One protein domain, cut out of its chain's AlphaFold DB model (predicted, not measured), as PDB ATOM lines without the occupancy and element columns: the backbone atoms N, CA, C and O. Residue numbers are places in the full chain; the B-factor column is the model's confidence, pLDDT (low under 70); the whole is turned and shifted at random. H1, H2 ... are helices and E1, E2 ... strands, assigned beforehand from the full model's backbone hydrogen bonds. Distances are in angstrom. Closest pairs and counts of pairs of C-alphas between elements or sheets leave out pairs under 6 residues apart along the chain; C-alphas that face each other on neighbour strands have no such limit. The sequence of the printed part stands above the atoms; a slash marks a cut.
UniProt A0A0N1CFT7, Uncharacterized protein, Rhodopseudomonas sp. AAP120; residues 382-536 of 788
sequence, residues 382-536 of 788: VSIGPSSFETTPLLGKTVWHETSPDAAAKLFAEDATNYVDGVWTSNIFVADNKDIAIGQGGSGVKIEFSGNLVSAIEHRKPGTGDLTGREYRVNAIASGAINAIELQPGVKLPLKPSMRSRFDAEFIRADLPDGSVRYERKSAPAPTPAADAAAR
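Overview. This is residues 382 to 536 of the 788 residues of an uncharacterized protein of Rhodopseudomonas sp. AAP120 (UniProt A0A0N1CFT7). A strongly twisted five-stranded sheet forms the body, with the helix H1 over one face, the short helix H2 over the edge strand E3 on the opposite face, and H3 leading straight into the other edge strand, E9. A small three-stranded sheet packs on E3 through E4; the hairpin E1 and E2 lies far out, a tail leads away to H4, and residues 462 to 467 stick out. The printed part has 155 residues, with four named helices and ten named strands in the order E1 E2 E3 H1 E4 H2 E5 E6 E7 E8 H3 E9 E10 H4. The sheets, E3-E5-E8-E10-E9, E4-E7-E6 and E1-E2, are antiparallel, and the class is mixed. The whole is compact and rounded, with a radius of gyration of the C-alphas of 15.5 A and spans of 39 by 38 by 33 A.

Along the chain. The largest sheet has E3, residues 398 to 403, 16.7 A long from C-alpha 398 at (103.492, 20.031, -4.622); E5, 445 to 450, 16.7 A; E8, 482 to 487, 14.0 A; E10, 517 to 521; and E9, 507 to 511. H1 is residues 405 to 416, 16.2 A; H2, 434 to 440; H3, 497 to 506, 14.5 A. E4 is residues 429 to 431, E6 454 to 458, and E7 471 to 478, 18.7 A, which bends by 75 degrees at residue 475. E1, residues 382 to 384, begins at (101.560, 25.009, -25.329); E2 is 387 to 390. H4, residues 529 to 536, ends at (118.967, 23.800, -11.148).

Arrangement. In the largest sheet N 401 and O 447 of E3 and E5 are 2.9 A apart, N 446 and O 486 of E5 and E8 2.9 A, N 485 and O 519 of E8 and E10 2.9 A, and N 510 and O 518 of the hairpin E9 and E10 2.7 A, within hydrogen-bond range. It has three layers, helices on both faces of a sheet. H1 lies over E5 and E8 at a height of 9.2 A over the sheet. H2, on the opposite face, lies over E3 at 6.3 A; the closest C-alphas, of His 401 and Ala 437, are 5.3 A apart. E8, H3 and E9 form a split strand-helix-strand unit, two strands running the same way with E10 between them, its crossover right-handed. H1 and H3 are close but not clearly touching, at 6.9 A between the C-alphas of Ala 413 and Met 499. The closest C-alphas of E3 and E4, of His 401 and Val 430, are 4.9 A apart. N 430 and O 472 of E4 and E7 are within hydrogen-bond range at 2.9 A, and so are N 457 and O 473 of the hairpin E6 and E7 at 2.9 A. N 384 and O 387 of E1 and E2 are 2.8 A apart. H4 touches no helix. Every O i to N i+4 pair is within range in H1 and H4, 5 of 6 in H3, and 0 of 3 in H2, which has 2 of 4 O i to N i+3 pairs.

Size, cuts and confidence. The C-alphas farthest apart, of Pro 386 and Pro 513, are 49.2 A apart. The printed part has no cut. The links H1 to E4 and E6 to E7 are long. The mean pLDDT of the printed part is 86.6; residues 418 to 421, 438 to 443, 464 to 465 and 524 to 536 are under 70.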
ATOM      1  N   VAL A 382     102.736  25.845 -25.053       85.81
ATOM      2  CA  VAL A 382     101.560  25.009 -25.329       85.81
ATOM      3  C   VAL A 382     100.709  25.715 -26.377       85.81
ATOM      4  O   VAL A 382     100.423  26.906 -26.241       85.81
ATOM      5  N   SER A 383     100.342  24.990 -27.435       83.00
ATOM      6  CA  SER A 383      99.444  25.479 -28.486       83.00
ATOM      7  C   SER A 383      98.011  25.080 -28.152       83.00
ATOM      8  O   SER A 383      97.748  23.914 -27.870       83.00
ATOM      9  N   ILE A 384      97.085  26.033 -28.208       78.94
ATOM     10  CA  ILE A 384      95.642  25.794 -28.134       78.94
ATOM     11  C   ILE A 384      95.040  26.389 -29.405       78.94
ATOM     12  O   ILE A 384      94.850  27.606 -29.518       78.94
ATOM     13  N   GLY A 385      94.799  25.528 -30.392       82.81
ATOM     14  CA  GLY A 385      94.378  25.961 -31.723       82.81
ATOM     15  C   GLY A 385      95.392  26.939 -32.341       82.81
ATOM     16  O   GLY A 385      96.591  26.648 -32.305       82.81
ATOM     17  N   PRO A 386      94.953  28.095 -32.880       79.12
ATOM     18  CA  PRO A 386      95.840  29.083 -33.500       79.12
ATOM     19  C   PRO A 386      96.651  29.908 -32.484       79.12
ATOM     20  O   PRO A 386      97.544  30.659 -32.873       79.12
ATOM     21  N   SER A 387      96.346  29.795 -31.187       78.62
ATOM     22  CA  SER A 387      97.037  30.521 -30.121       78.62
ATOM     23  C   SER A 387      98.096  29.649 -29.444       78.62
ATOM     24  O   SER A 387      97.979  28.426 -29.389       78.62
ATOM     25  N   SER A 388      99.137  30.275 -28.896       85.81
ATOM     26  CA  SER A 388     100.097  29.595 -28.026       85.81
ATOM     27  C   SER A 388     100.453  30.484 -26.842       85.81
ATOM     28  O   SER A 388     100.438  31.708 -26.964       85.81
ATOM     29  N   PHE A 389     100.766  29.877 -25.700       86.88
ATOM     30  CA  PHE A 389     101.201  30.596 -24.505       86.88
ATOM     31  C   PHE A 389     102.403  29.903 -23.868       86.88
ATOM     32  O   PHE A 389     102.614  28.697 -24.026       86.88
ATOM     33  N   GLU A 390     103.213  30.698 -23.173       92.31
ATOM     34  CA  GLU A 390     104.368  30.208 -22.429       92.31
ATOM     35  C   GLU A 390     103.916  29.603 -21.104       92.31
ATOM     36  O   GLU A 390     103.051  30.144 -20.405       92.31
ATOM     37  N   THR A 391     104.484  28.450 -20.775       93.88
ATOM     38  CA  THR A 391     104.207  27.772 -19.517       93.88
ATOM     39  C   THR A 391     105.184  28.225 -18.445       93.88
ATOM     40  O   THR A 391     106.334  28.579 -18.698       93.88
ATOM     41  N   THR A 392     104.716  28.237 -17.205       96.38
ATOM     42  CA  THR A 392     105.510  28.535 -16.016       96.38
ATOM     43  C   THR A 392     105.314  27.377 -15.042       96.38
ATOM     44  O   THR A 392     104.421  27.437 -14.192       96.38
ATOM     45  N   PRO A 393     106.077  26.277 -15.203       95.88
ATOM     46  CA  PRO A 393     105.958  25.119 -14.331       95.88
ATOM     47  C   PRO A 393     106.255  25.505 -12.880       95.88
ATOM     48  O   PRO A 393     107.203  26.243 -12.601       95.88
ATOM     49  N   LEU A 394     105.497  24.956 -11.935       95.88
ATOM     50  CA  LEU A 394     105.735  25.134 -10.502       95.88
ATOM     51  C   LEU A 394     106.823  24.165 -10.009       95.88
ATOM     52  O   LEU A 394     106.576  23.287  -9.180       95.88
ATOM     53  N   LEU A 395     108.034  24.321 -10.550       94.31
ATOM     54  CA  LEU A 395     109.149  23.390 -10.367       94.31
ATOM     55  C   LEU A 395     109.435  23.080  -8.890       94.31
ATOM     56  O   LEU A 395     109.575  23.984  -8.062       94.31
ATOM     57  N   GLY A 396     109.533  21.789  -8.573       93.88
ATOM     58  CA  GLY A 396     109.835  21.272  -7.236       93.88
ATOM     59  C   GLY A 396     108.724  21.458  -6.198       93.88
ATOM     60  O   GLY A 396     108.940  21.144  -5.028       93.88
ATOM     61  N   LYS A 397     107.549  21.970  -6.586       95.81
ATOM     62  CA  LYS A 397     106.420  22.179  -5.673       95.81
ATOM     63  C   LYS A 397     105.413  21.040  -5.773       95.81
ATOM     64  O   LYS A 397     105.173  20.492  -6.845       95.81
ATOM     65  N   THR A 398     104.770  20.745  -4.654       96.38
ATOM     66  CA  THR A 398     103.492  20.031  -4.622       96.38
ATOM     67  C   THR A 398     102.405  21.074  -4.441       96.38
ATOM     68  O   THR A 398     102.529  21.933  -3.568       96.38
ATOM     69  N   VAL A 399     101.358  21.017  -5.258       96.81
ATOM     70  CA  VAL A 399     100.241  21.961  -5.160       96.81
ATOM     71  C   VAL A 399      98.914  21.240  -5.014       96.81
ATOM     72  O   VAL A 399      98.757  20.099  -5.440       96.81
ATOM     73  N   TRP A 400      97.961  21.910  -4.382       97.00
ATOM     74  CA  TRP A 400      96.708  21.331  -3.924       97.00
ATOM     75  C   TRP A 400      95.520  22.106  -4.478       97.00
ATOM     76  O   TRP A 400      95.555  23.333  -4.537       97.00
ATOM     77  N   HIS A 401      94.458  21.392  -4.832       95.56
ATOM     78  CA  HIS A 401      93.167  21.949  -5.223       95.56
ATOM     79  C   HIS A 401      92.060  21.240  -4.448       95.56
ATOM     80  O   HIS A 401      92.107  20.018  -4.305       95.56
ATOM     81  N   GLU A 402      91.062  21.974  -3.970       95.00
ATOM     82  CA  GLU A 402      89.849  21.381  -3.410       95.00
ATOM     83  C   GLU A 402      88.676  21.598  -4.358       95.00
ATOM     84  O   GLU A 402      88.504  22.676  -4.922       95.00
ATOM     85  N   THR A 403      87.867  20.560  -4.551       95.00
ATOM     86  CA  THR A 403      86.777  20.587  -5.521       95.00
ATOM     87  C   THR A 403      85.653  19.614  -5.163       95.00
ATOM     88  O   THR A 403      85.708  18.913  -4.146       95.00
ATOM     89  N   SER A 404      84.590  19.593  -5.970       95.19
ATOM     90  CA  SER A 404      83.483  18.644  -5.816       95.19
ATOM     91  C   SER A 404      83.834  17.263  -6.392       95.19
ATOM     92  O   SER A 404      84.721  17.153  -7.240       95.19
ATOM     93  N   PRO A 405      83.134  16.184  -5.997       95.75
ATOM     94  CA  PRO A 405      83.365  14.855  -6.566       95.75
ATOM     95  C   PRO A 405      83.219  14.797  -8.088       95.75
ATOM     96  O   PRO A 405      84.032  14.151  -8.748       95.75
ATOM     97  N   ASP A 406      82.232  15.500  -8.650       94.88
ATOM     98  CA  ASP A 406      82.012  15.571 -10.099       94.88
ATOM     99  C   ASP A 406      83.162  16.285 -10.814       94.88
ATOM    100  O   ASP A 406      83.679  15.803 -11.824       94.88
ATOM    101  N   ALA A 407      83.619  17.412 -10.262       94.12
ATOM    102  CA  ALA A 407      84.749  18.147 -10.810       94.12
ATOM    103  C   ALA A 407      86.051  17.343 -10.693       94.12
ATOM    104  O   ALA A 407      86.817  17.285 -11.650       94.12
ATOM    105  N   ALA A 408      86.273  16.631  -9.585       95.75
ATOM    106  CA  ALA A 408      87.412  15.729  -9.437       95.75
ATOM    107  C   ALA A 408      87.381  14.564 -10.441       95.75
ATOM    108  O   ALA A 408      88.415  14.212 -11.006       95.75
ATOM    109  N   ALA A 409      86.203  13.989 -10.705       96.38
ATOM    110  CA  ALA A 409      86.030  12.962 -11.730       96.38
ATOM    111  C   ALA A 409      86.352  13.494 -13.137       96.38
ATOM    112  O   ALA A 409      87.009  12.799 -13.914       96.38
ATOM    113  N   LYS A 410      85.948  14.735 -13.446       95.19
ATOM    114  CA  LYS A 410      86.291  15.413 -14.705       95.19
ATOM    115  C   LYS A 410      87.796  15.669 -14.823       95.19
ATOM    116  O   LYS A 410      88.381  15.315 -15.839       95.19
ATOM    117  N   LEU A 411      88.424  16.193 -13.770       95.12
ATOM    118  CA  LEU A 411      89.866  16.453 -13.725       95.12
ATOM    119  C   LEU A 411      90.684  15.170 -13.910       95.12
ATOM    120  O   LEU A 411      91.666  15.164 -14.644       95.12
ATOM    121  N   PHE A 412      90.264  14.062 -13.291       95.81
ATOM    122  CA  PHE A 412      90.889  12.763 -13.535       95.81
ATOM    123  C   PHE A 412      90.682  12.291 -14.977       95.81
ATOM    124  O   PHE A 412      91.609  11.755 -15.579       95.81
ATOM    125  N   ALA A 413      89.490  12.486 -15.549       94.38
ATOM    126  CA  ALA A 413      89.252  12.139 -16.943       94.38
ATOM    127  C   ALA A 413      90.185  12.905 -17.883       94.38
ATOM    128  O   ALA A 413      90.788  12.271 -18.742       94.38
ATOM    129  N   GLU A 414      90.365  14.209 -17.662       93.56
ATOM    130  CA  GLU A 414      91.278  15.070 -18.422       93.56
ATOM    131  C   GLU A 414      92.750  14.659 -18.242       93.56
ATOM    132  O   GLU A 414      93.462  14.508 -19.235       93.56
ATOM    133  N   ASP A 415      93.185  14.386 -17.007       93.44
ATOM    134  CA  ASP A 415      94.534  13.899 -16.678       93.44
ATOM    135  C   ASP A 415      94.856  12.548 -17.336       93.44
ATOM    136  O   ASP A 415      95.969  12.329 -17.825       93.44
ATOM    137  N   ALA A 416      93.865  11.656 -17.381       90.12
ATOM    138  CA  ALA A 416      93.977  10.342 -17.985       90.12
ATOM    139  C   ALA A 416      93.876  10.400 -19.519       90.12
ATOM    140  O   ALA A 416      94.558   9.652 -20.225       90.12
ATOM    141  N   THR A 417      93.034  11.251 -20.099       84.69
ATOM    142  CA  THR A 417      92.977  11.379 -21.558       84.69
ATOM    143  C   THR A 417      94.266  11.993 -22.090       84.69
ATOM    144  O   THR A 417      94.641  13.108 -21.742       84.69
ATOM    145  N   ASN A 418      94.939  11.269 -22.987       65.25
ATOM    146  CA  ASN A 418      96.017  11.830 -23.790       65.25
ATOM    147  C   ASN A 418      95.393  12.796 -24.808       65.25
ATOM    148  O   ASN A 418      95.160  12.415 -25.954       65.25
ATOM    149  N   TYR A 419      95.089  14.029 -24.390       69.12
ATOM    150  CA  TYR A 419      94.796  15.111 -25.331       69.12
ATOM    151  C   TYR A 419      95.963  15.267 -26.319       69.12
ATOM    152  O   TYR A 419      97.069  14.789 -26.057       69.12
ATOM    153  N   VAL A 420      95.721  15.927 -27.455       56.31
ATOM    154  CA  VAL A 420      96.603  15.944 -28.643       56.31
ATOM    155  C   VAL A 420      98.057  16.382 -28.365       56.31
ATOM    156  O   VAL A 420      98.942  16.034 -29.134       56.31
ATOM    157  N   ASP A 421      98.368  16.973 -27.209       66.25
ATOM    158  CA  ASP A 421      99.751  17.201 -26.754       66.25
ATOM    159  C   ASP A 421     100.032  16.791 -25.294       66.25
ATOM    160  O   ASP A 421     101.092  17.089 -24.745       66.25
ATOM    161  N   GLY A 422      99.112  16.060 -24.662       75.06
ATOM    162  CA  GLY A 422      99.204  15.656 -23.257       75.06
ATOM    163  C   GLY A 422      99.146  16.835 -22.289       75.06
ATOM    164  O   GLY A 422      99.720  16.745 -21.212       75.06
ATOM    165  N   VAL A 423      98.517  17.945 -22.688       78.56
ATOM    166  CA  VAL A 423      98.291  19.134 -21.863       78.56
ATOM    167  C   VAL A 423      96.852  19.592 -22.054       78.56
ATOM    168  O   VAL A 423      96.356  19.612 -23.181       78.56
ATOM    169  N   TRP A 424      96.192  19.972 -20.967       85.81
ATOM    170  CA  TRP A 424      94.858  20.557 -20.981       85.81
ATOM    171  C   TRP A 424      94.848  21.852 -20.164       85.81
ATOM    172  O   TRP A 424      95.653  22.042 -19.247       85.81
ATOM    173  N   THR A 425      93.976  22.787 -20.532       83.56
ATOM    174  CA  THR A 425      93.856  24.074 -19.843       83.56
ATOM    175  C   THR A 425      92.736  24.062 -18.833       83.56
ATOM    176  O   THR A 425      91.629  23.615 -19.122       83.56
ATOM    177  N   SER A 426      93.013  24.641 -17.675       81.25
ATOM    178  CA  SER A 426      92.074  24.745 -16.573       81.25
ATOM    179  C   SER A 426      92.124  26.142 -15.998       81.25
ATOM    180  O   SER A 426      93.213  26.666 -15.813       81.25
ATOM    181  N   ASN A 427      90.976  26.708 -15.637       87.75
ATOM    182  CA  ASN A 427      90.908  27.922 -14.820       87.75
ATOM    183  C   ASN A 427      90.749  27.569 -13.328       87.75
ATOM    184  O   ASN A 427      89.958  28.194 -12.627       87.75
ATOM    185  N   ILE A 428      91.460  26.545 -12.844       94.12
ATOM    186  CA  ILE A 428      91.484  26.218 -11.413       94.12
ATOM    187  C   ILE A 428      92.577  26.999 -10.690       94.12
ATOM    188  O   ILE A 428      93.595  27.391 -11.266       94.12
ATOM    189  N   PHE A 429      92.369  27.188  -9.396       94.94
ATOM    190  CA  PHE A 429      93.369  27.737  -8.502       94.94
ATOM    191  C   PHE A 429      93.970  26.605  -7.676       94.94
ATOM    192  O   PHE A 429      93.247  25.787  -7.108       94.94
ATOM    193  N   VAL A 430      95.295  26.574  -7.597       95.88
ATOM    194  CA  VAL A 430      96.051  25.617  -6.786       95.88
ATOM    195  C   VAL A 430      96.852  26.362  -5.727       95.88
ATOM    196  O   VAL A 430      97.252  27.502  -5.945       95.88
ATOM    197  N   ALA A 431      97.114  25.737  -4.585       95.62
ATOM    198  CA  ALA A 431      97.928  26.318  -3.520       95.62
ATOM    199  C   ALA A 431      99.112  25.416  -3.165       95.62
ATOM    200  O   ALA A 431      98.978  24.196  -3.156       95.62
ATOM    201  N   ASP A 432     100.265  25.997  -2.831       95.25
ATOM    202  CA  ASP A 432     101.419  25.227  -2.324       95.25
ATOM    203  C   ASP A 432     101.274  24.803  -0.852       95.25
ATOM    204  O   ASP A 432     102.070  24.013  -0.344       95.25
ATOM    205  N   ASN A 433     100.212  25.259  -0.185       93.81
ATOM    206  CA  ASN A 433      99.799  24.800   1.130       93.81
ATOM    207  C   ASN A 433      98.448  24.072   1.044       93.81
ATOM    208  O   ASN A 433      97.440  24.657   0.635       93.81
ATOM    209  N   LYS A 434      98.426  22.809   1.492       93.88
ATOM    210  CA  LYS A 434      97.221  21.968   1.549       93.88
ATOM    211  C   LYS A 434      96.086  22.637   2.325       93.88
ATOM    212  O   LYS A 434      94.936  22.489   1.927       93.88
ATOM    213  N   ASP A 435      96.397  23.378   3.388       89.38
ATOM    214  CA  ASP A 435      95.393  23.989   4.263       89.38
ATOM    215  C   ASP A 435      94.730  25.225   3.640       89.38
ATOM    216  O   ASP A 435      93.569  25.500   3.934       89.38
ATOM    217  N   ILE A 436      95.412  25.933   2.726       87.00
ATOM    218  CA  ILE A 436      94.774  27.022   1.965       87.00
ATOM    219  C   ILE A 436      93.815  26.462   0.921       87.00
ATOM    220  O   ILE A 436      92.762  27.053   0.682       87.00
ATOM    221  N   ALA A 437      94.160  25.332   0.298       85.56
ATOM    222  CA  ALA A 437      93.319  24.741  -0.739       85.56
ATOM    223  C   ALA A 437      91.902  24.421  -0.224       85.56
ATOM    224  O   ALA A 437      90.960  24.507  -1.001       85.56
ATOM    225  N   ILE A 438      91.750  24.174   1.087       69.62
ATOM    226  CA  ILE A 438      90.478  23.910   1.795       69.62
ATOM    227  C   ILE A 438      89.508  25.120   1.757       69.62
ATOM    228  O   ILE A 438      88.327  25.034   2.080       69.62
ATOM    229  N   GLY A 439      90.002  26.309   1.406       61.66
ATOM    230  CA  GLY A 439      89.221  27.547   1.414       61.66
ATOM    231  C   GLY A 439      88.410  27.821   0.145       61.66
ATOM    232  O   GLY A 439      87.759  28.860   0.077       61.66
ATOM    233  N   GLN A 440      88.457  26.953  -0.873       65.12
ATOM    234  CA  GLN A 440      87.825  27.222  -2.177       65.12
ATOM    235  C   GLN A 440      86.351  26.789  -2.267       65.12
ATOM    236  O   GLN A 440      85.745  26.886  -3.331       65.12
ATOM    237  N   GLY A 441      85.749  26.365  -1.150       68.44
ATOM    238  CA  GLY A 441      84.317  26.052  -1.072       68.44
ATOM    239  C   GLY A 441      83.928  24.723  -1.728       68.44
ATOM    240  O   GLY A 441      82.756  24.517  -2.044       68.44
ATOM    241  N   GLY A 442      84.894  23.823  -1.946       66.00
ATOM    242  CA  GLY A 442      84.678  22.512  -2.555       66.00
ATOM    243  C   GLY A 442      84.147  21.475  -1.561       66.00
ATOM    244  O   GLY A 442      84.536  21.425  -0.399       66.00
ATOM    245  N   SER A 443      83.252  20.602  -2.022       64.38
ATOM    246  CA  SER A 443      82.513  19.639  -1.195       64.38
ATOM    247  C   SER A 443      83.285  18.343  -0.880       64.38
ATOM    248  O   SER A 443      82.727  17.247  -0.978       64.38
ATOM    249  N   GLY A 444      84.557  18.444  -0.483       83.06
ATOM    250  CA  GLY A 444      85.264  17.340   0.178       83.06
ATOM    251  C   GLY A 444      86.131  16.426  -0.694       83.06
ATOM    252  O   GLY A 444      86.369  15.282  -0.296       83.06
ATOM    253  N   VAL A 445      86.631  16.897  -1.842       95.38
ATOM    254  CA  VAL A 445      87.713  16.210  -2.571       95.38
ATOM    255  C   VAL A 445      88.938  17.105  -2.678       95.38
ATOM    256  O   VAL A 445      88.858  18.190  -3.243       95.38
ATOM    257  N   LYS A 446      90.084  16.631  -2.181       96.25
ATOM    258  CA  LYS A 446      91.379  17.308  -2.329       96.25
ATOM    259  C   LYS A 446      92.230  16.575  -3.351       96.25
ATOM    260  O   LYS A 446      92.415  15.366  -3.251       96.25
ATOM    261  N   ILE A 447      92.769  17.310  -4.310       96.75
ATOM    262  CA  ILE A 447      93.625  16.791  -5.371       96.75
ATOM    263  C   ILE A 447      95.022  17.355  -5.166       96.75
ATOM    264  O   ILE A 447      95.205  18.566  -5.037       96.75
ATOM    265  N   GLU A 448      96.000  16.462  -5.127       97.50
ATOM    266  CA  GLU A 448      97.415  16.788  -5.099       97.50
ATOM    267  C   GLU A 448      97.981  16.694  -6.514       97.50
ATOM    268  O   GLU A 448      97.885  15.641  -7.151       97.50
ATOM    269  N   PHE A 449      98.616  17.762  -6.983       97.12
ATOM    270  CA  PHE A 449      99.305  17.804  -8.265       97.12
ATOM    271  C   PHE A 449     100.823  17.903  -8.096       97.12
ATOM    272  O   PHE A 449     101.338  18.569  -7.192       97.12
ATOM    273  N   SER A 450     101.543  17.304  -9.043       96.25
ATOM    274  CA  SER A 450     102.968  17.542  -9.262       96.25
ATOM    275  C   SER A 450     103.174  18.914  -9.902       96.25
ATOM    276  O   SER A 450     102.807  19.123 -11.058       96.25
ATOM    277  N   GLY A 451     103.804  19.852  -9.194       96.00
ATOM    278  CA  GLY A 451     104.080  21.197  -9.710       96.00
ATOM    279  C   GLY A 451     104.989  21.206 -10.944       96.00
ATOM    280  O   GLY A 451     104.871  22.090 -11.785       96.00
ATOM    281  N   ASN A 452     105.808  20.166 -11.140       95.25
ATOM    282  CA  ASN A 452     106.598  19.979 -12.366       95.25
ATOM    283  C   ASN A 452     105.727  19.772 -13.620       95.25
ATOM    284  O   ASN A 452     106.206  19.936 -14.741       95.25
ATOM    285  N   LEU A 453     104.469  19.374 -13.430       95.62
ATOM    286  CA  LEU A 453     103.501  19.050 -14.478       95.62
ATOM    287  C   LEU A 453     102.329  20.041 -14.509       95.62
ATOM    288  O   LEU A 453     101.388  19.860 -15.279       95.62
ATOM    289  N   VAL A 454     102.389  21.094 -13.689       96.06
ATOM    290  CA  VAL A 454     101.387  22.157 -13.617       96.06
ATOM    291  C   VAL A 454     102.054  23.485 -13.931       96.06
ATOM    292  O   VAL A 454     102.975  23.916 -13.239       96.06
ATOM    293  N   SER A 455     101.551  24.147 -14.966       96.06
ATOM    294  CA  SER A 455     101.879  25.528 -15.279       96.06
ATOM    295  C   SER A 455     100.853  26.438 -14.630       96.06
ATOM    296  O   SER A 455      99.642  26.227 -14.766       96.06
ATOM    297  N   ALA A 456     101.334  27.456 -13.927       96.69
ATOM    298  CA  ALA A 456     100.466  28.410 -13.267       96.69
ATOM    299  C   ALA A 456     101.157  29.759 -13.057       96.69
ATOM    300  O   ALA A 456     102.381  29.853 -12.975       96.69
ATOM    301  N   ILE A 457     100.347  30.803 -12.915       95.06
ATOM    302  CA  ILE A 457     100.793  32.160 -12.598       95.06
ATOM    303  C   ILE A 457     100.435  32.442 -11.139       95.06
ATOM    304  O   ILE A 457      99.314  32.163 -10.710       95.06
ATOM    305  N   GLU A 458     101.378  32.979 -10.361       94.69
ATOM    306  CA  GLU A 458     101.134  33.341  -8.958       94.69
ATOM    307  C   GLU A 458      99.977  34.348  -8.870       94.69
ATOM    308  O   GLU A 458     100.019  35.430  -9.457       94.69
ATOM    309  N   HIS A 459      98.937  33.985  -8.123       92.12
ATOM    310  CA  HIS A 459      97.754  34.799  -7.902       92.12
ATOM    311  C   HIS A 459      97.803  35.376  -6.487       92.12
ATOM    312  O   HIS A 459      97.381  34.755  -5.509       92.12
ATOM    313  N   ARG A 460      98.355  36.587  -6.362       87.19
ATOM    314  CA  ARG A 460      98.442  37.279  -5.071       87.19
ATOM    315  C   ARG A 460      97.098  37.888  -4.697       87.19
ATOM    316  O   ARG A 460      96.738  38.954  -5.188       87.19
ATOM    317  N   LYS A 461      96.397  37.254  -3.758       78.81
ATOM    318  CA  LYS A 461      95.288  37.896  -3.043       78.81
ATOM    319  C   LYS A 461      95.836  39.037  -2.166       78.81
ATOM    320  O   LYS A 461      96.828  38.832  -1.455       78.81
ATOM    321  N   PRO A 462      95.228  40.238  -2.192       75.75
ATOM    322  CA  PRO A 462      95.615  41.325  -1.300       75.75
ATOM    323  C   PRO A 462      95.544  40.879   0.170       75.75
ATOM    324  O   PRO A 462      94.480  40.514   0.659       75.75
ATOM    325  N   GLY A 463      96.681  40.903   0.876       73.81
ATOM    326  CA  GLY A 463      96.743  40.682   2.328       73.81
ATOM    327  C   GLY A 463      97.073  39.266   2.828       73.81
ATOM    328  O   GLY A 463      97.123  39.090   4.040       73.81
ATOM    329  N   THR A 464      97.338  38.271   1.964       66.00
ATOM    330  CA  THR A 464      97.534  36.863   2.408       66.00
ATOM    331  C   THR A 464      98.815  36.168   1.910       66.00
ATOM    332  O   THR A 464      99.031  35.002   2.217       66.00
ATOM    333  N   GLY A 465      99.688  36.849   1.158       58.38
ATOM    334  CA  GLY A 465     100.730  36.184   0.351       58.38
ATOM    335  C   GLY A 465     101.880  35.488   1.097       58.38
ATOM    336  O   GLY A 465     102.389  34.488   0.595       58.38
ATOM    337  N   ASP A 466     102.283  35.971   2.277       71.56
ATOM    338  CA  ASP A 466     103.546  35.520   2.895       71.56
ATOM    339  C   ASP A 466     103.377  34.608   4.118       71.56
ATOM    340  O   ASP A 466     104.289  33.848   4.436       71.56
ATOM    341  N   LEU A 467     102.233  34.650   4.811       70.50
ATOM    342  CA  LEU A 467     102.048  33.905   6.068       70.50
ATOM    343  C   LEU A 467     101.258  32.606   5.914       70.50
ATOM    344  O   LEU A 467     101.435  31.701   6.724       70.50
ATOM    345  N   THR A 468     100.396  32.494   4.903       79.62
ATOM    346  CA  THR A 468      99.499  31.335   4.773       79.62
ATOM    347  C   THR A 468      99.911  30.366   3.668       79.62
ATOM    348  O   THR A 468      99.493  29.215   3.722       79.62
ATOM    349  N   GLY A 469     100.767  30.784   2.729       87.38
ATOM    350  CA  GLY A 469     101.156  30.062   1.508       87.38
ATOM    351  C   GLY A 469     100.662  30.783   0.249       87.38
ATOM    352  O   GLY A 469      99.938  31.778   0.343       87.38
ATOM    353  N   ARG A 470     101.089  30.323  -0.929       92.75
ATOM    354  CA  ARG A 470     100.822  30.989  -2.211       92.75
ATOM    355  C   ARG A 470      99.760  30.247  -3.004       92.75
ATOM    356  O   ARG A 470      99.756  29.019  -3.078       92.75
ATOM    357  N   GLU A 471      98.888  31.023  -3.631       93.56
ATOM    358  CA  GLU A 471      97.897  30.544  -4.585       93.56
ATOM    359  C   GLU A 471      98.377  30.846  -6.005       93.56
ATOM    360  O   GLU A 471      99.009  31.872  -6.268       93.56
ATOM    361  N   TYR A 472      98.083  29.944  -6.928       95.50
ATOM    362  CA  TYR A 472      98.463  30.038  -8.323       95.50
ATOM    363  C   TYR A 472      97.226  29.783  -9.176       95.50
ATOM    364  O   TYR A 472      96.491  28.821  -8.949       95.50
ATOM    365  N   ARG A 473      96.998  30.637 -10.170       95.50
ATOM    366  CA  ARG A 473      96.002  30.394 -11.210       95.50
ATOM    367  C   ARG A 473      96.637  29.499 -12.263       95.50
ATOM    368  O   ARG A 473      97.590  29.911 -12.926       95.50
ATOM    369  N   VAL A 474      96.128  28.283 -12.393       95.62
ATOM    370  CA  VAL A 474      96.597  27.331 -13.398       95.62
ATOM    371  C   VAL A 474      96.276  27.872 -14.787       95.62
ATOM    372  O   VAL A 474      95.219  28.460 -15.001       95.62
ATOM    373  N   ASN A 475      97.204  27.701 -15.724       94.25
ATOM    374  CA  ASN A 475      96.957  27.925 -17.147       94.25
ATOM    375  C   ASN A 475      97.138  26.644 -17.972       94.25
ATOM    376  O   ASN A 475      96.553  26.543 -19.046       94.25
ATOM    377  N   ALA A 476      97.876  25.643 -17.475       94.56
ATOM    378  CA  ALA A 476      98.000  24.352 -18.150       94.56
ATOM    379  C   ALA A 476      98.370  23.212 -17.189       94.56
ATOM    380  O   ALA A 476      99.144  23.412 -16.253       94.56
ATOM    381  N   ILE A 477      97.861  22.009 -17.448       95.06
ATOM    382  CA  ILE A 477      98.156  20.790 -16.685       95.06
ATOM    383  C   ILE A 477      98.529  19.681 -17.664       95.06
ATOM    384  O   ILE A 477      97.787  19.408 -18.606       95.06
ATOM    385  N   ALA A 478      99.683  19.051 -17.457       94.44
ATOM    386  CA  ALA A 478     100.119  17.920 -18.263       94.44
ATOM    387  C   ALA A 478      99.479  16.599 -17.791       94.44
ATOM    388  O   ALA A 478      99.137  16.446 -16.621       94.44
ATOM    389  N   SER A 479      99.335  15.622 -18.689       92.69
ATOM    390  CA  SER A 479      98.815  14.290 -18.357       92.69
ATOM    391  C   SER A 479      99.705  13.586 -17.326       92.69
ATOM    392  O   SER A 479     100.934  13.547 -17.459       92.69
ATOM    393  N   GLY A 480      99.073  12.996 -16.309       93.75
ATOM    394  CA  GLY A 480      99.745  12.367 -15.174       93.75
ATOM    395  C   GLY A 480     100.188  13.354 -14.087       93.75
ATOM    396  O   GLY A 480     101.023  12.996 -13.256       93.75
ATOM    397  N   ALA A 481      99.662  14.582 -14.079       95.75
ATOM    398  CA  ALA A 481      99.958  15.586 -13.060       95.75
ATOM    399  C   ALA A 481      99.334  15.263 -11.700       95.75
ATOM    400  O   ALA A 481      99.881  15.687 -10.682       95.75
ATOM    401  N   ILE A 482      98.211  14.535 -11.655       96.94
ATOM    402  CA  ILE A 482      97.552  14.186 -10.387       96.94
ATOM    403  C   ILE A 482      98.376  13.125  -9.651       96.94
ATOM    404  O   ILE A 482      98.430  11.978 -10.089       96.94
ATOM    405  N   ASN A 483      98.970  13.472  -8.511       97.00
ATOM    406  CA  ASN A 483      99.708  12.544  -7.651       97.00
ATOM    407  C   ASN A 483      98.779  11.777  -6.705       97.00
ATOM    408  O   ASN A 483      98.959  10.573  -6.507       97.00
ATOM    409  N   ALA A 484      97.790  12.464  -6.126       97.88
ATOM    410  CA  ALA A 484      96.855  11.861  -5.187       97.88
ATOM    411  C   ALA A 484      95.474  12.532  -5.200       97.88
ATOM    412  O   ALA A 484      95.350  13.717  -5.502       97.88
ATOM    413  N   ILE A 485      94.444  11.770  -4.826       97.62
ATOM    414  CA  ILE A 485      93.078  12.260  -4.607       97.62
ATOM    415  C   ILE A 485      92.598  11.794  -3.233       97.62
ATOM    416  O   ILE A 485      92.567  10.601  -2.956       97.62
ATOM    417  N   GLU A 486      92.207  12.721  -2.372       97.75
ATOM    418  CA  GLU A 486      91.726  12.467  -1.013       97.75
ATOM    419  C   GLU A 486      90.237  12.808  -0.925       97.75
ATOM    420  O   GLU A 486      89.832  13.943  -1.177       97.75
ATOM    421  N   LEU A 487      89.420  11.809  -0.603       97.00
ATOM    422  CA  LEU A 487      87.970  11.907  -0.462       97.00
ATOM    423  C   LEU A 487      87.602  11.929   1.017       97.00
ATOM    424  O   LEU A 487      87.995  11.027   1.756       97.00
ATOM    425  N   GLN A 488      86.795  12.902   1.434       95.81
ATOM    426  CA  GLN A 488      86.211  12.927   2.776       95.81
ATOM    427  C   GLN A 488      85.369  11.663   3.067       95.81
ATOM    428  O   GLN A 488      84.895  11.005   2.131       95.81
ATOM    429  N   PRO A 489      85.147  11.307   4.349       96.62
ATOM    430  CA  PRO A 489      84.364  10.129   4.716       96.62
ATOM    431  C   PRO A 489      82.996  10.092   4.018       96.62
ATOM    432  O   PRO A 489      82.220  11.042   4.076       96.62
ATOM    433  N   GLY A 490      82.694   8.977   3.347       95.44
ATOM    434  CA  GLY A 490      81.425   8.767   2.637       95.44
ATOM    435  C   GLY A 490      81.341   9.369   1.226       95.44
ATOM    436  O   GLY A 490      80.408   9.034   0.493       95.44
ATOM    437  N   VAL A 491      82.312  10.184   0.804       96.44
ATOM    438  CA  VAL A 491      82.364  10.753  -0.549       96.44
ATOM    439  C   VAL A 491      82.840   9.703  -1.560       96.44
ATOM    440  O   VAL A 491      83.792   8.960  -1.318       96.44
ATOM    441  N   LYS A 492      82.182   9.640  -2.722       96.00
ATOM    442  CA  LYS A 492      82.545   8.755  -3.842       96.00
ATOM    443  C   LYS A 492      82.849   9.583  -5.085       96.00
ATOM    444  O   LYS A 492      82.137  10.540  -5.355       96.00
ATOM    445  N   LEU A 493      83.853   9.173  -5.862       96.44
ATOM    446  CA  LEU A 493      84.119   9.736  -7.189       96.44
ATOM    447  C   LEU A 493      83.158   9.118  -8.223       96.44
ATOM    448  O   LEU A 493      83.214   7.897  -8.418       96.44
ATOM    449  N   PRO A 494      82.307   9.912  -8.895       96.75
ATOM    450  CA  PRO A 494      81.359   9.438  -9.903       96.75
ATOM    451  C   PRO A 494      82.058   9.184 -11.250       96.75
ATOM    452  O   PRO A 494      81.842   9.870 -12.244       96.75
ATOM    453  N   LEU A 495      82.943   8.186 -11.283       96.38
ATOM    454  CA  LEU A 495      83.647   7.778 -12.499       96.38
ATOM    455  C   LEU A 495      82.760   6.884 -13.372       96.38
ATOM    456  O   LEU A 495      82.155   5.932 -12.878       96.38
ATOM    457  N   LYS A 496      82.756   7.132 -14.688       95.25
ATOM    458  CA  LYS A 496      82.199   6.190 -15.678       95.25
ATOM    459  C   LYS A 496      82.914   4.827 -15.573       95.25
ATOM    460  O   LYS A 496      84.105   4.819 -15.254       95.25
ATOM    461  N   PRO A 497      82.264   3.688 -15.887       94.56
ATOM    462  CA  PRO A 497      82.874   2.355 -15.760       94.56
ATOM    463  C   PRO A 497      84.239   2.208 -16.453       94.56
ATOM    464  O   PRO A 497      85.189   1.704 -15.852       94.56
ATOM    465  N   SER A 498      84.379   2.743 -17.671       90.06
ATOM    466  CA  SER A 498      85.647   2.756 -18.417       90.06
ATOM    467  C   SER A 498      86.756   3.535 -17.696       90.06
ATOM    468  O   SER A 498      87.894   3.077 -17.598       90.06
ATOM    469  N   MET A 499      86.414   4.685 -17.111       94.25
ATOM    470  CA  MET A 499      87.337   5.499 -16.318       94.25
ATOM    471  C   MET A 499      87.663   4.857 -14.975       94.25
ATOM    472  O   MET A 499      88.778   5.007 -14.484       94.25
ATOM    473  N   ARG A 500      86.719   4.118 -14.384       96.44
ATOM    474  CA  ARG A 500      86.919   3.427 -13.111       96.44
ATOM    475  C   ARG A 500      87.998   2.354 -13.219       96.44
ATOM    476  O   ARG A 500      88.897   2.332 -12.385       96.44
ATOM    477  N   SER A 501      87.950   1.528 -14.267       93.38
ATOM    478  CA  SER A 501      88.979   0.511 -14.529       93.38
ATOM    479  C   SER A 501      90.375   1.135 -14.617       93.38
ATOM    480  O   SER A 501      91.320   0.671 -13.978       93.38
ATOM    481  N   ARG A 502      90.489   2.253 -15.339       93.38
ATOM    482  CA  ARG A 502      91.743   2.992 -15.467       93.38
ATOM    483  C   ARG A 502      92.204   3.627 -14.156       93.38
ATOM    484  O   ARG A 502      93.381   3.559 -13.823       93.38
ATOM    485  N   PHE A 503      91.281   4.205 -13.398       96.12
ATOM    486  CA  PHE A 503      91.565   4.771 -12.085       96.12
ATOM    487  C   PHE A 503      92.140   3.714 -11.135       96.12
ATOM    488  O   PHE A 503      93.200   3.917 -10.548       96.12
ATOM    489  N   ASP A 504      91.499   2.547 -11.056       95.62
ATOM    490  CA  ASP A 504      91.963   1.431 -10.227       95.62
ATOM    491  C   ASP A 504      93.296   0.837 -10.761       95.62
ATOM    492  O   ASP A 504      94.104   0.288  -9.999       95.62
ATOM    493  N   ALA A 505      93.585   0.985 -12.062       94.12
ATOM    494  CA  ALA A 505      94.871   0.623 -12.660       94.12
ATOM    495  C   ALA A 505      96.000   1.600 -12.289       94.12
ATOM    496  O   ALA A 505      97.115   1.138 -12.053       94.12
ATOM    497  N   GLU A 506      95.726   2.901 -12.168       94.81
ATOM    498  CA  GLU A 506      96.736   3.944 -11.928       94.81
ATOM    499  C   GLU A 506      96.936   4.294 -10.443       94.81
ATOM    500  O   GLU A 506      98.027   4.728 -10.070       94.81
ATOM    501  N   PHE A 507      95.940   4.064  -9.582       97.19
ATOM    502  CA  PHE A 507      95.961   4.486  -8.177       97.19
ATOM    503  C   PHE A 507      95.902   3.316  -7.184       97.19
ATOM    504  O   PHE A 507      95.317   2.264  -7.441       97.19
ATOM    505  N   ILE A 508      96.526   3.507  -6.022       97.25
ATOM    506  CA  ILE A 508      96.439   2.654  -4.837       97.25
ATOM    507  C   ILE A 508      95.542   3.357  -3.833       97.25
ATOM    508  O   ILE A 508      95.766   4.514  -3.491       97.25
ATOM    509  N   ARG A 509      94.533   2.645  -3.342       97.56
ATOM    510  CA  ARG A 509      93.669   3.131  -2.271       97.56
ATOM    511  C   ARG A 509      94.325   2.906  -0.905       97.56
ATOM    512  O   ARG A 509      94.739   1.790  -0.606       97.56
ATOM    513  N   ALA A 510      94.328   3.938  -0.072       97.88
ATOM    514  CA  ALA A 510      94.686   3.914   1.338       97.88
ATOM    515  C   ALA A 510      93.546   4.535   2.160       97.88
ATOM    516  O   ALA A 510      93.142   5.674   1.921       97.88
ATOM    517  N   ASP A 511      93.005   3.786   3.118       97.69
ATOM    518  CA  ASP A 511      92.018   4.314   4.060       97.69
ATOM    519  C   ASP A 511      92.751   5.062   5.190       97.69
ATOM    520  O   ASP A 511      93.715   4.548   5.765       97.69
ATOM    521  N   LEU A 512      92.323   6.288   5.489       97.12
ATOM    522  CA  LEU A 512      92.931   7.147   6.506       97.12
ATOM    523  C   LEU A 512      92.216   7.000   7.866       97.12
ATOM    524  O   LEU A 512      91.048   6.603   7.914       97.12
ATOM    525  N   PRO A 513      92.881   7.315   9.000       97.06
ATOM    526  CA  PRO A 513      92.319   7.102  10.342       97.06
ATOM    527  C   PRO A 513      91.023   7.867  10.644       97.06
ATOM    528  O   PRO A 513      90.261   7.459  11.516       97.06
ATOM    529  N   ASP A 514      90.777   8.975   9.948       95.44
ATOM    530  CA  ASP A 514      89.574   9.804  10.075       95.44
ATOM    531  C   ASP A 514      88.389   9.291   9.230       95.44
ATOM    532  O   ASP A 514      87.322   9.902   9.220       95.44
ATOM    533  N   GLY A 515      88.558   8.159   8.538       96.88
ATOM    534  CA  GLY A 515      87.566   7.571   7.642       96.88
ATOM    535  C   GLY A 515      87.579   8.153   6.227       96.88
ATOM    536  O   GLY A 515      86.770   7.725   5.399       96.88
ATOM    537  N   SER A 516      88.462   9.113   5.937       96.69
ATOM    538  CA  SER A 516      88.702   9.580   4.574       96.69
ATOM    539  C   SER A 516      89.461   8.514   3.773       96.69
ATOM    540  O   SER A 516      90.048   7.577   4.320       96.69
ATOM    541  N   VAL A 517      89.410   8.615   2.447       97.69
ATOM    542  CA  VAL A 517      90.067   7.669   1.540       97.69
ATOM    543  C   VAL A 517      91.018   8.431   0.640       97.69
ATOM    544  O   VAL A 517      90.602   9.337  -0.077       97.69
ATOM    545  N   ARG A 518      92.286   8.033   0.629       97.81
ATOM    546  CA  ARG A 518      93.317   8.611  -0.227       97.81
ATOM    547  C   ARG A 518      93.692   7.634  -1.330       97.81
ATOM    548  O   ARG A 518      93.984   6.473  -1.078       97.81
ATOM    549  N   TYR A 519      93.677   8.107  -2.563       97.94
ATOM    550  CA  TYR A 519      94.127   7.382  -3.739       97.94
ATOM    551  C   TYR A 519      95.467   7.966  -4.161       97.94
ATOM    552  O   TYR A 519      95.513   9.121  -4.569       97.94
ATOM    553  N   GLU A 520      96.545   7.196  -4.063       97.50
ATOM    554  CA  GLU A 520      97.898   7.615  -4.450       97.50
ATOM    555  C   GLU A 520      98.308   6.941  -5.755       97.50
ATOM    556  O   GLU A 520      98.114   5.737  -5.925       97.50
ATOM    557  N   ARG A 521      98.869   7.691  -6.703       95.88
ATOM    558  CA  ARG A 521      99.277   7.123  -7.991       95.88
ATOM    559  C   ARG A 521     100.388   6.082  -7.786       95.88
ATOM    560  O   ARG A 521     101.431   6.390  -7.213       95.88
ATOM    561  N   LYS A 522     100.214   4.868  -8.330       94.19
ATOM    562  CA  LYS A 522     101.164   3.727  -8.250       94.19
ATOM    563  C   LYS A 522     102.573   4.067  -8.725       94.19
ATOM    564  O   LYS A 522     103.548   3.449  -8.310       94.19
ATOM    565  N   SER A 523     102.661   5.016  -9.644       74.31
ATOM    566  CA  SER A 523     103.893   5.470 -10.273       74.31
ATOM    567  C   SER A 523     103.955   6.986 -10.205       74.31
ATOM    568  O   SER A 523     104.203   7.631 -11.222       74.31
ATOM    569  N   ALA A 524     103.663   7.567  -9.033       60.81
ATOM    570  CA  ALA A 524     103.990   8.966  -8.802       60.81
ATOM    571  C   ALA A 524     105.450   9.152  -9.247       60.81
ATOM    572  O   ALA A 524     106.314   8.403  -8.771       60.81
ATOM    573  N   PRO A 525     105.728  10.025 -10.233       53.62
ATOM    574  CA  PRO A 525     107.085  10.209 -10.702       53.62
ATOM    575  C   PRO A 525     107.905  10.590  -9.480       53.62
ATOM    576  O   PRO A 525     107.672  11.640  -8.881       53.62
ATOM    577  N   ALA A 526     108.846   9.727  -9.081       49.47
ATOM    578  CA  ALA A 526     109.901  10.174  -8.193       49.47
ATOM    579  C   ALA A 526     110.461  11.432  -8.866       49.47
ATOM    580  O   ALA A 526     110.762  11.340 -10.061       49.47
ATOM    581  N   PRO A 527     110.508  12.594  -8.188       51.03
ATOM    582  CA  PRO A 527     111.012  13.819  -8.792       51.03
ATOM    583  C   PRO A 527     112.379  13.481  -9.362       51.03
ATOM    584  O   PRO A 527     113.302  13.156  -8.613       51.03
ATOM    585  N   THR A 528     112.473  13.379 -10.690       45.34
ATOM    586  CA  THR A 528     113.655  12.782 -11.292       45.34
ATOM    587  C   THR A 528     114.795  13.728 -10.954       45.34
ATOM    588  O   THR A 528     114.707  14.902 -11.322       45.34
ATOM    589  N   PRO A 529     115.880  13.268 -10.305       48.78
ATOM    590  CA  PRO A 529     117.006  14.137  -9.989       48.78
ATOM    591  C   PRO A 529     117.549  14.839 -11.235       48.78
ATOM    592  O   PRO A 529     118.131  15.900 -11.115       48.78
ATOM    593  N   ALA A 530     117.318  14.280 -12.429       48.09
ATOM    594  CA  ALA A 530     117.657  14.873 -13.716       48.09
ATOM    595  C   ALA A 530     116.772  16.066 -14.132       48.09
ATOM    596  O   ALA A 530     117.293  16.980 -14.753       48.09
ATOM    597  N   ALA A 531     115.478  16.096 -13.795       47.47
ATOM    598  CA  ALA A 531     114.617  17.257 -14.058       47.47
ATOM    599  C   ALA A 531     114.950  18.396 -13.086       47.47
ATOM    600  O   ALA A 531     115.121  19.540 -13.498       47.47
ATOM    601  N   ASP A 532     115.181  18.048 -11.818       44.47
ATOM    602  CA  ASP A 532     115.676  18.974 -10.803       44.47
ATOM    603  C   ASP A 532     117.106  19.452 -11.099       44.47
ATOM    604  O   ASP A 532     117.405  20.620 -10.891       44.47
ATOM    605  N   ALA A 533     117.996  18.595 -11.608       44.69
ATOM    606  CA  ALA A 533     119.366  18.967 -11.970       44.69
ATOM    607  C   ALA A 533     119.453  19.703 -13.312       44.69
ATOM    608  O   ALA A 533     120.344  20.527 -13.468       44.69
ATOM    609  N   ALA A 534     118.548  19.460 -14.264       46.59
ATOM    610  CA  ALA A 534     118.451  20.258 -15.486       46.59
ATOM    611  C   ALA A 534     117.881  21.652 -15.182       46.59
ATOM    612  O   ALA A 534     118.424  22.643 -15.660       46.59
ATOM    613  N   ALA A 535     116.866  21.742 -14.315       45.81
ATOM    614  CA  ALA A 535     116.309  23.013 -13.859       45.81
ATOM    615  C   ALA A 535     117.288  23.802 -12.969       45.81
ATOM    616  O   ALA A 535     117.506  24.987 -13.199       45.81
ATOM    617  N   ARG A 536     117.937  23.157 -11.988       41.12
ATOM    618  CA  ARG A 536     118.967  23.800 -11.148       41.12
ATOM    619  C   ARG A 536     120.241  24.093 -11.940       41.12
ATOM    620  O   ARG A 536     120.824  25.152 -11.773       41.12
TER     621      ARG A 536